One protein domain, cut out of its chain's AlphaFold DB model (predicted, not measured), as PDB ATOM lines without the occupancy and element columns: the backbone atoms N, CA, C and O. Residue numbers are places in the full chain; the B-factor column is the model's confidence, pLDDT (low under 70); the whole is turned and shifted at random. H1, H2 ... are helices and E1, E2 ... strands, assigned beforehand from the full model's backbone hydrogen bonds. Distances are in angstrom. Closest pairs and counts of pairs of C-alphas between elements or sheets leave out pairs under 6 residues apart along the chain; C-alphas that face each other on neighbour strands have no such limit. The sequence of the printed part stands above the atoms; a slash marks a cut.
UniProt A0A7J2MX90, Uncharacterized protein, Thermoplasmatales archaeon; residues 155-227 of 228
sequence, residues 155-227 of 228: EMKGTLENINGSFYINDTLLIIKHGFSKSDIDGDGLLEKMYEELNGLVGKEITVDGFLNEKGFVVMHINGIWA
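Overview. This is residues 155 to 227 of the 228 residues of an uncharacterized protein of Thermoplasmatales archaeon (UniProt A0A7J2MX90). One six-stranded sheet is folded back on itself like part of a barrel, with E1 and E5 in one leaf, E4, E3 and E2 in the other, and E6 as the hinge. The short helix H1 and the loop of residues 176 to 193 lie toward one end of the longest axis, and the tip of the E5-E6 hairpin lies at the other. The 73 printed residues have six named strands and one named helix, in the order E1 E2 E3 E4 H1 E5 E6, and the class is mostly strand. The mixed sheet runs E1 E5 E6 E4 E3 E2; the whole is compact, with a radius of gyration of the C-alphas of 11.0 A and spans of 33 by 22 by 20 A.

Arrangement. E1, residues 155 to 159, is an edge strand antiparallel to E5, residues 205 to 213; N 156 and O 208 are 2.9 A apart, within hydrogen-bond range. E1 runs on into E2, residues 161 to 163, at 73 degrees. E2, E3 at residues 166 to 169 and E4 at residues 172 to 175 form a meander, each strand the antiparallel neighbour of the one before, with N 161 and O 168 at 2.9 A and N 174 and O 167 at 2.8 A. E6, residues 216 to 222, is parallel to E4, with N 175 and O 217 at 2.7 A, and forms a hairpin with E5, with N 218 and O 211 at 2.8 A. Between the leaves, the closest C-alphas of E1 and E3, those of Gly 158 and Ile 169, are 5.6 A apart. H1, residues 194 to 199, only grazes the sheet, and every O i to N i+4 pair in it is within hydrogen-bond range.

Along the chain. E1 begins at C-alpha 155 (-40.546, -55.814, -32.895). E5 is 22.5 A long and bends by 69 degrees at residue 210. E6 is 15.5 A long and ends at C-alpha 222 (-40.016, -46.370, -34.052).

Size, cuts and confidence. The C-alphas farthest apart, those of Gly 189 and Glu 214, are 34.5 A apart. The link E4 to H1 is long, and the printed part has no cut. No printed residue is under 70 in pLDDT.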
ATOM      1  N   GLU A 155     -40.648 -56.706 -31.740       83.69
ATOM      2  CA  GLU A 155     -40.546 -55.814 -32.895       83.69
ATOM      3  C   GLU A 155     -41.658 -56.185 -33.885       83.69
ATOM      4  O   GLU A 155     -41.825 -57.357 -34.236       83.69
ATOM      5  N   MET A 156     -42.436 -55.204 -34.338       85.38
ATOM      6  CA  MET A 156     -43.371 -55.382 -35.449       85.38
ATOM      7  C   MET A 156     -42.946 -54.521 -36.626       85.38
ATOM      8  O   MET A 156     -42.565 -53.363 -36.467       85.38
ATOM      9  N   LYS A 157     -43.072 -55.084 -37.824       91.50
ATOM     10  CA  LYS A 157     -42.810 -54.397 -39.081       91.50
ATOM     11  C   LYS A 157     -44.089 -54.339 -39.911       91.50
ATOM     12  O   LYS A 157     -44.797 -55.341 -40.025       91.50
ATOM     13  N   GLY A 158     -44.376 -53.182 -40.497       92.19
ATOM     14  CA  GLY A 158     -45.490 -53.022 -41.427       92.19
ATOM     15  C   GLY A 158     -45.712 -51.574 -41.843       92.19
ATOM     16  O   GLY A 158     -44.957 -50.678 -41.466       92.19
ATOM     17  N   THR A 159     -46.742 -51.351 -42.653       95.88
ATOM     18  CA  THR A 159     -47.120 -50.012 -43.109       95.88
ATOM     19  C   THR A 159     -47.895 -49.285 -42.017       95.88
ATOM     20  O   THR A 159     -48.856 -49.831 -41.477       95.88
ATOM     21  N   LEU A 160     -47.480 -48.057 -41.696       95.75
ATOM     22  CA  LEU A 160     -48.177 -47.224 -40.723       95.75
ATOM     23  C   LEU A 160     -49.455 -46.642 -41.329       95.75
ATOM     24  O   LEU A 160     -49.413 -45.932 -42.334       95.75
ATOM     25  N   GLU A 161     -50.578 -46.867 -40.665       94.25
ATOM     26  CA  GLU A 161     -51.878 -46.331 -41.052       94.25
ATOM     27  C   GLU A 161     -52.384 -45.353 -39.989       94.25
ATOM     28  O   GLU A 161     -52.243 -45.602 -38.794       94.25
ATOM     29  N   ASN A 162     -52.999 -44.242 -40.408       94.56
ATOM     30  CA  ASN A 162     -53.758 -43.365 -39.516       94.56
ATOM     31  C   ASN A 162     -55.248 -43.505 -39.837       94.56
ATOM     32  O   ASN A 162     -55.707 -43.103 -40.907       94.56
ATOM     33  N   ILE A 163     -55.998 -44.067 -38.893       91.56
ATOM     34  CA  ILE A 163     -57.438 -44.276 -38.996       91.56
ATOM     35  C   ILE A 163     -58.096 -43.489 -37.865       91.56
ATOM     36  O   ILE A 163     -57.914 -43.791 -36.686       91.56
ATOM     37  N   ASN A 164     -58.873 -42.463 -38.222       89.06
ATOM     38  CA  ASN A 164     -59.607 -41.612 -37.277       89.06
ATOM     39  C   ASN A 164     -58.731 -41.007 -36.155       89.06
ATOM     40  O   ASN A 164     -59.177 -40.882 -35.013       89.06
ATOM     41  N   GLY A 165     -57.485 -40.630 -36.465       86.44
ATOM     42  CA  GLY A 165     -56.557 -40.014 -35.510       86.44
ATOM     43  C   GLY A 165     -55.828 -41.008 -34.605       86.44
ATOM     44  O   GLY A 165     -55.174 -40.591 -33.651       86.44
ATOM     45  N   SER A 166     -55.945 -42.307 -34.882       92.31
ATOM     46  CA  SER A 166     -55.213 -43.379 -34.206       92.31
ATOM     47  C   SER A 166     -54.309 -44.105 -35.197       92.31
ATOM     48  O   SER A 166     -54.660 -44.249 -36.366       92.31
ATOM     49  N   PHE A 167     -53.149 -44.557 -34.724       94.81
ATOM     50  CA  PHE A 167     -52.131 -45.179 -35.566       94.81
ATOM     51  C   PHE A 167     -52.166 -46.701 -35.467       94.81
ATOM     52  O   PHE A 167     -52.310 -47.238 -34.369       94.81
ATOM     53  N   TYR A 168     -51.999 -47.385 -36.596       94.88
ATOM     54  CA  TYR A 168     -52.075 -48.838 -36.704       94.88
ATOM     55  C   TYR A 168     -50.930 -49.401 -37.543       94.88
ATOM     56  O   TYR A 168     -50.473 -48.758 -38.487       94.88
ATOM     57  N   ILE A 169     -50.503 -50.616 -37.204       91.12
ATOM     58  CA  ILE A 169     -49.662 -51.481 -38.044       91.12
ATOM     59  C   ILE A 169     -50.269 -52.879 -38.001       91.12
ATOM     60  O   ILE A 169     -50.510 -53.392 -36.910       91.12
ATOM     61  N   ASN A 170     -50.494 -53.504 -39.160       88.81
ATOM     62  CA  ASN A 170     -51.058 -54.859 -39.268       88.81
ATOM     63  C   ASN A 170     -52.327 -55.030 -38.401       88.81
ATOM     64  O   ASN A 170     -52.380 -55.904 -37.534       88.81
ATOM     65  N   ASP A 171     -53.293 -54.115 -38.550       88.19
ATOM     66  CA  ASP A 171     -54.539 -54.036 -37.762       88.19
ATOM     67  C   ASP A 171     -54.363 -53.847 -36.238       88.19
ATOM     68  O   ASP A 171     -55.334 -53.834 -35.478       88.19
ATOM     69  N   THR A 172     -53.133 -53.649 -35.759       90.62
ATOM     70  CA  THR A 172     -52.825 -53.478 -34.337       90.62
ATOM     71  C   THR A 172     -52.713 -52.001 -33.989       90.62
ATOM     72  O   THR A 172     -51.861 -51.290 -34.519       90.62
ATOM     73  N   LEU A 173     -53.551 -51.543 -33.054       93.50
ATOM     74  CA  LEU A 173     -53.515 -50.174 -32.538       93.50
ATOM     75  C   LEU A 173     -52.196 -49.898 -31.811       93.50
ATOM     76  O   LEU A 173     -51.855 -50.594 -30.851       93.50
ATOM     77  N   LEU A 174     -51.515 -48.824 -32.192       92.38
ATOM     78  CA  LEU A 174     -50.335 -48.318 -31.509       92.38
ATOM     79  C   LEU A 174     -50.738 -47.364 -30.376       92.38
ATOM     80  O   LEU A 174     -51.378 -46.331 -30.577       92.38
ATOM     81  N   ILE A 175     -50.323 -47.694 -29.156       90.50
ATOM     82  CA  ILE A 175     -50.478 -46.866 -27.962       90.50
ATOM     83  C   ILE A 175     -49.208 -46.045 -27.784       90.50
ATOM     84  O   ILE A 175     -48.167 -46.549 -27.359       90.50
ATOM     85  N   ILE A 176     -49.331 -44.755 -28.065       87.75
ATOM     86  CA  ILE A 176     -48.200 -43.837 -28.144       87.75
ATOM     87  C   ILE A 176     -48.364 -42.753 -27.082       87.75
ATOM     88  O   ILE A 176     -49.474 -42.387 -26.674       87.75
ATOM     89  N   LYS A 177     -47.242 -42.258 -26.564       81.81
ATOM     90  CA  LYS A 177     -47.271 -41.170 -25.596       81.81
ATOM     91  C   LYS A 177     -47.747 -39.881 -26.265       81.81
ATOM     92  O   LYS A 177     -47.278 -39.493 -27.324       81.81
ATOM     93  N   HIS A 178     -48.641 -39.182 -25.579       82.12
ATOM     94  CA  HIS A 178     -49.098 -37.869 -26.007       82.12
ATOM     95  C   HIS A 178     -48.079 -36.793 -25.613       82.12
ATOM     96  O   HIS A 178     -47.562 -36.809 -24.491       82.12
ATOM     97  N   GLY A 179     -47.853 -35.824 -26.498       85.50
ATOM     98  CA  GLY A 179     -47.024 -34.648 -26.233       85.50
ATOM     99  C   GLY A 179     -45.975 -34.403 -27.311       85.50
ATOM    100  O   GLY A 179     -46.055 -34.971 -28.396       85.50
ATOM    101  N   PHE A 180     -45.014 -33.537 -26.989       82.81
ATOM    102  CA  PHE A 180     -43.839 -33.296 -27.824       82.81
ATOM    103  C   PHE A 180     -42.957 -34.536 -27.890       82.81
ATOM    104  O   PHE A 180     -42.702 -35.172 -26.857       82.81
ATOM    105  N   SER A 181     -42.507 -34.851 -29.099       83.12
ATOM    106  CA  SER A 181     -41.438 -35.806 -29.303       83.12
ATOM    107  C   SER A 181     -40.133 -35.242 -28.752       83.12
ATOM    108  O   SER A 181     -39.937 -34.031 -28.627       83.12
ATOM    109  N   LYS A 182     -39.241 -36.141 -28.347       82.19
ATOM    110  CA  LYS A 182     -37.867 -35.786 -27.967       82.19
ATOM    111  C   LYS A 182     -36.888 -35.975 -29.123       82.19
ATOM    112  O   LYS A 182     -35.698 -35.719 -28.950       82.19
ATOM    113  N   SER A 183     -37.376 -36.483 -30.245       83.00
ATOM    114  CA  SER A 183     -36.587 -36.897 -31.392       83.00
ATOM    115  C   SER A 183     -37.374 -36.613 -32.662       83.00
ATOM    116  O   SER A 183     -38.592 -36.714 -32.645       83.00
ATOM    117  N   ASP A 184     -36.659 -36.275 -33.721       85.69
ATOM    118  CA  ASP A 184     -37.188 -36.173 -35.079       85.69
ATOM    119  C   ASP A 184     -37.324 -37.603 -35.627       85.69
ATOM    120  O   ASP A 184     -36.326 -38.267 -35.928       85.69
ATOM    121  N   ILE A 185     -38.537 -38.147 -35.571       86.75
ATOM    122  CA  ILE A 185     -38.842 -39.551 -35.856       86.75
ATOM    123  C   ILE A 185     -39.111 -39.751 -37.349       86.75
ATOM    124  O   ILE A 185     -38.779 -40.816 -37.881       86.75
ATOM    125  N   ASP A 186     -39.702 -38.768 -38.033       88.19
ATOM    126  CA  ASP A 186     -39.936 -38.841 -39.478       88.19
ATOM    127  C   ASP A 186     -38.765 -38.342 -40.335       88.19
ATOM    128  O   ASP A 186     -38.727 -38.640 -41.538       88.19
ATOM    129  N   GLY A 187     -37.776 -37.702 -39.709       87.06
ATOM    130  CA  GLY A 187     -36.533 -37.261 -40.325       87.06
ATOM    131  C   GLY A 187     -36.686 -35.968 -41.121       87.06
ATOM    132  O   GLY A 187     -35.907 -35.745 -42.056       87.06
ATOM    133  N   ASP A 188     -37.700 -35.156 -40.825       86.50
ATOM    134  CA  ASP A 188     -37.961 -33.896 -41.522       86.50
ATOM    135  C   ASP A 188     -37.138 -32.707 -40.978       86.50
ATOM    136  O   ASP A 188     -37.095 -31.632 -41.588       86.50
ATOM    137  N   GLY A 189     -36.396 -32.928 -39.888       85.94
ATOM    138  CA  GLY A 189     -35.520 -31.959 -39.241       85.94
ATOM    139  C   GLY A 189     -36.214 -31.063 -38.216       85.94
ATOM    140  O   GLY A 189     -35.568 -30.147 -37.687       85.94
ATOM    141  N   LEU A 190     -37.497 -31.281 -37.932       86.06
ATOM    142  CA  LEU A 190     -38.276 -30.536 -36.951       86.06
ATOM    143  C   LEU A 190     -38.471 -31.360 -35.671       86.06
ATOM    144  O   LEU A 190     -38.328 -32.573 -35.635       86.06
ATOM    145  N   LEU A 191     -38.714 -30.660 -34.560       85.69
ATOM    146  CA  LEU A 191     -39.100 -31.292 -33.299       85.69
ATOM    147  C   LEU A 191     -40.541 -30.913 -33.008       85.69
ATOM    148  O   LEU A 191     -40.831 -29.781 -32.601       85.69
ATOM    149  N   GLU A 192     -41.432 -31.873 -33.197       89.00
ATOM    150  CA  GLU A 192     -42.865 -31.643 -33.213       89.00
ATOM    151  C   GLU A 192     -43.584 -32.493 -32.161       89.00
ATOM    152  O   GLU A 192     -42.991 -33.079 -31.242       89.00
ATOM    153  N   LYS A 193     -44.917 -32.508 -32.198       89.81
ATOM    154  CA  LYS A 193     -45.675 -33.451 -31.373       89.81
ATOM    155  C   LYS A 193     -45.545 -34.844 -31.953       89.81
ATOM    156  O   LYS A 193     -45.616 -35.015 -33.157       89.81
ATOM    157  N   MET A 194     -45.547 -35.852 -31.081       89.06
ATOM    158  CA  MET A 194     -45.544 -37.264 -31.484       89.06
ATOM    159  C   MET A 194     -46.573 -37.590 -32.574       89.06
ATOM    160  O   MET A 194     -46.314 -38.414 -33.433       89.06
ATOM    161  N   TYR A 195     -47.744 -36.949 -32.542       90.94
ATOM    162  CA  TYR A 195     -48.773 -37.132 -33.567       90.94
ATOM    163  C   TYR A 195     -48.356 -36.614 -34.956       90.94
ATOM    164  O   TYR A 195     -48.711 -37.227 -35.957       90.94
ATOM    165  N   GLU A 196     -47.655 -35.483 -35.018       91.81
ATOM    166  CA  GLU A 196     -47.181 -34.865 -36.263       91.81
ATOM    167  C   GLU A 196     -46.032 -35.699 -36.842       91.81
ATOM    168  O   GLU A 196     -46.149 -36.183 -37.964       91.81
ATOM    169  N   GLU A 197     -45.069 -36.052 -35.989       91.62
ATOM    170  CA  GLU A 197     -43.955 -36.969 -36.275       91.62
ATOM    171  C   GLU A 197     -44.434 -38.311 -36.861       91.62
ATOM    172  O   GLU A 197     -43.903 -38.848 -37.825       91.62
ATOM    173  N   LEU A 198     -45.499 -38.891 -36.304       92.19
ATOM    174  CA  LEU A 198     -46.071 -40.126 -36.841       92.19
ATOM    175  C   LEU A 198     -46.843 -39.915 -38.136       92.19
ATOM    176  O   LEU A 198     -46.860 -40.803 -38.986       92.19
ATOM    177  N   ASN A 199     -47.496 -38.766 -38.302       93.44
ATOM    178  CA  ASN A 199     -48.193 -38.459 -39.544       93.44
ATOM    179  C   ASN A 199     -47.231 -38.337 -40.723       93.44
ATOM    180  O   ASN A 199     -47.584 -38.793 -41.811       93.44
ATOM    181  N   GLY A 200     -46.020 -37.814 -40.515       91.25
ATOM    182  CA  GLY A 200     -44.967 -37.812 -41.533       91.25
ATOM    183  C   GLY A 200     -44.496 -39.214 -41.944       91.25
ATOM    184  O   GLY A 200     -43.870 -39.388 -42.999       91.25
ATOM    185  N   LEU A 201     -44.846 -40.242 -41.166       93.06
ATOM    186  CA  LEU A 201     -44.573 -41.651 -41.453       93.06
ATOM    187  C   LEU A 201     -45.772 -42.434 -42.011       93.06
ATOM    188  O   LEU A 201     -45.601 -43.591 -42.397       93.06
ATOM    189  N   VAL A 202     -46.971 -41.849 -42.093       95.44
ATOM    190  CA  VAL A 202     -48.163 -42.562 -42.588       95.44
ATOM    191  C   VAL A 202     -47.964 -43.005 -44.040       95.44
ATOM    192  O   VAL A 202     -47.523 -42.240 -44.896       95.44
ATOM    193  N   GLY A 203     -48.290 -44.266 -44.319       92.69
ATOM    194  CA  GLY A 203     -48.087 -44.913 -45.615       92.69
ATOM    195  C   GLY A 203     -46.666 -45.434 -45.847       92.69
ATOM    196  O   GLY A 203     -46.435 -46.110 -46.851       92.69
ATOM    197  N   LYS A 204     -45.716 -45.174 -44.938       94.69
ATOM    198  CA  LYS A 204     -44.367 -45.752 -44.991       94.69
ATOM    199  C   LYS A 204     -44.325 -47.077 -44.234       94.69
ATOM    200  O   LYS A 204     -45.065 -47.293 -43.275       94.69
ATOM    201  N   GLU A 205     -43.443 -47.965 -44.679       95.12
ATOM    202  CA  GLU A 205     -43.079 -49.155 -43.915       95.12
ATOM    203  C   GLU A 205     -42.154 -48.740 -42.765       95.12
ATOM    204  O   GLU A 205     -41.143 -48.075 -42.998       95.12
ATOM    205  N   ILE A 206     -42.509 -49.111 -41.537       93.38
ATOM    206  CA  ILE A 206     -41.735 -48.801 -40.335       93.38
ATOM    207  C   ILE A 206     -41.545 -50.054 -39.478       93.38
ATOM    208  O   ILE A 206     -42.303 -51.024 -39.598       93.38
ATOM    209  N   THR A 207     -40.549 -50.023 -38.597       89.25
ATOM    210  CA  THR A 207     -40.432 -50.965 -37.480       89.25
ATOM    211  C   THR A 207     -40.837 -50.283 -36.177       89.25
ATOM    212  O   THR A 207     -40.577 -49.098 -35.968       89.25
ATOM    213  N   VAL A 208     -41.511 -51.017 -35.299       88.69
ATOM    214  CA  VAL A 208     -41.905 -50.558 -33.965       88.69
ATOM    215  C   VAL A 208     -41.511 -51.589 -32.925       88.69
ATOM    216  O   VAL A 208     -41.974 -52.728 -32.969       88.69
ATOM    217  N   ASP A 209     -40.733 -51.147 -31.944       85.19
ATOM    218  CA  ASP A 209     -40.411 -51.942 -30.765       85.19
ATOM    219  C   ASP A 209     -41.360 -51.578 -29.642       85.19
ATOM    220  O   ASP A 209     -41.626 -50.398 -29.377       85.19
ATOM    221  N   GLY A 210     -41.841 -52.578 -28.926       85.88
ATOM    222  CA  GLY A 210     -42.776 -52.346 -27.847       85.88
ATOM    223  C   GLY A 210     -43.318 -53.634 -27.281       85.88
ATOM    224  O   GLY A 210     -42.688 -54.677 -27.366       85.88
ATOM    225  N   PHE A 211     -44.490 -53.551 -26.675       82.69
ATOM    226  CA  PHE A 211     -45.140 -54.719 -26.107       82.69
ATOM    227  C   PHE A 211     -46.651 -54.643 -26.266       82.69
ATOM    228  O   PHE A 211     -47.251 -53.567 -26.175       82.69
ATOM    229  N   LEU A 212     -47.286 -55.795 -26.459       82.00
ATOM    230  CA  LEU A 212     -48.735 -55.885 -26.578       82.00
ATOM    231  C   LEU A 212     -49.398 -55.886 -25.191       82.00
ATOM    232  O   LEU A 212     -48.915 -56.507 -24.246       82.00
ATOM    233  N   ASN A 213     -50.526 -55.193 -25.061       80.12
ATOM    234  CA  ASN A 213     -51.432 -55.326 -23.925       80.12
ATOM    235  C   ASN A 213     -52.891 -55.410 -24.401       80.12
ATOM    236  O   ASN A 213     -53.175 -55.293 -25.589       80.12
ATOM    237  N   GLU A 214     -53.827 -55.557 -23.461       77.06
ATOM    238  CA  GLU A 214     -55.270 -55.686 -23.735       77.06
ATOM    239  C   GLU A 214     -55.877 -54.545 -24.574       77.06
ATOM    240  O   GLU A 214     -56.958 -54.696 -25.134       77.06
ATOM    241  N   LYS A 215     -55.219 -53.381 -24.636       81.44
ATOM    242  CA  LYS A 215     -55.689 -52.187 -25.349       81.44
ATOM    243  C   LYS A 215     -54.999 -51.973 -26.696       81.44
ATOM    244  O   LYS A 215     -55.465 -51.131 -27.455       81.44
ATOM    245  N   GLY A 216     -53.884 -52.649 -26.964       86.12
ATOM    246  CA  GLY A 216     -53.048 -52.420 -28.140       86.12
ATOM    247  C   GLY A 216     -51.554 -52.520 -27.836       86.12
ATOM    248  O   GLY A 216     -51.133 -52.958 -26.764       86.12
ATOM    249  N   PHE A 217     -50.738 -52.103 -28.794       88.00
ATOM    250  CA  PHE A 217     -49.289 -52.218 -28.751       88.00
ATOM    251  C   PHE A 217     -48.648 -50.946 -28.202       88.00
ATOM    252  O   PHE A 217     -48.710 -49.885 -28.817       88.00
ATOM    253  N   VAL A 218     -48.035 -51.026 -27.024       89.25
ATOM    254  CA  VAL A 218     -47.348 -49.891 -26.400       89.25
ATOM    255  C   VAL A 218     -45.999 -49.690 -27.062       89.25
ATOM    256  O   VAL A 218     -45.087 -50.487 -26.860       89.25
ATOM    257  N   VAL A 219     -45.874 -48.588 -27.797       87.69
ATOM    258  CA  VAL A 219     -44.664 -48.254 -28.548       87.69
ATOM    259  C   VAL A 219     -43.574 -47.726 -27.611       87.69
ATOM    260  O   VAL A 219     -43.821 -46.878 -26.745       87.69
ATOM    261  N   MET A 220     -42.361 -48.242 -27.796       85.06
ATOM    262  CA  MET A 220     -41.123 -47.809 -27.146       85.06
ATOM    263  C   MET A 220     -40.198 -47.129 -28.153       85.06
ATOM    264  O   MET A 220     -39.731 -46.022 -27.877       85.06
ATOM    265  N   HIS A 221     -39.991 -47.752 -29.317       86.50
ATOM    266  CA  HIS A 221     -39.197 -47.195 -30.411       86.50
ATOM    267  C   HIS A 221     -39.932 -47.285 -31.745       86.50
ATOM    268  O   HIS A 221     -40.769 -48.166 -31.940       86.50
ATOM    269  N   ILE A 222     -39.584 -46.382 -32.656       87.75
ATOM    270  CA  ILE A 222     -40.016 -46.370 -34.052       87.75
ATOM    271  C   ILE A 222     -38.760 -46.258 -34.909       87.75
ATOM    272  O   ILE A 222     -37.998 -45.312 -34.733       87.75
ATOM    273  N   ASN A 223     -38.513 -47.216 -35.803       86.81
ATOM    274  CA  ASN A 223     -37.289 -47.299 -36.611       86.81
ATOM    275  C   ASN A 223     -36.006 -47.190 -35.757       86.81
ATOM    276  O   ASN A 223     -35.041 -46.532 -36.139       86.81
ATOM    277  N   GLY A 224     -36.019 -47.783 -34.557       77.75
ATOM    278  CA  GLY A 224     -34.924 -47.693 -33.582       77.75
ATOM    279  C   GLY A 224     -34.803 -46.352 -32.839       77.75
ATOM    280  O   GLY A 224     -33.940 -46.211 -31.974       77.75
ATOM    281  N   ILE A 225     -35.663 -45.369 -33.120       80.19
ATOM    282  CA  ILE A 225     -35.690 -44.063 -32.447       80.19
ATOM    283  C   ILE A 225     -36.639 -44.115 -31.250       80.19
ATOM    284  O   ILE A 225     -37.766 -44.596 -31.345       80.19
ATOM    285  N   TRP A 226     -36.193 -43.601 -30.105       78.25
ATOM    286  CA  TRP A 226     -36.967 -43.591 -28.863       78.25
ATOM    287  C   TRP A 226     -38.232 -42.723 -28.970       78.25
ATOM    288  O   TRP A 226     -38.153 -41.512 -29.159       78.25
ATOM    289  N   ALA A 227     -39.401 -43.328 -28.750       77.00
ATOM    290  CA  ALA A 227     -40.716 -42.711 -28.950       77.00
ATOM    291  C   ALA A 227     -41.498 -42.460 -27.634       77.00
ATOM    292  O   ALA A 227     -42.728 -42.323 -27.651       77.00
TER     293      ALA A 227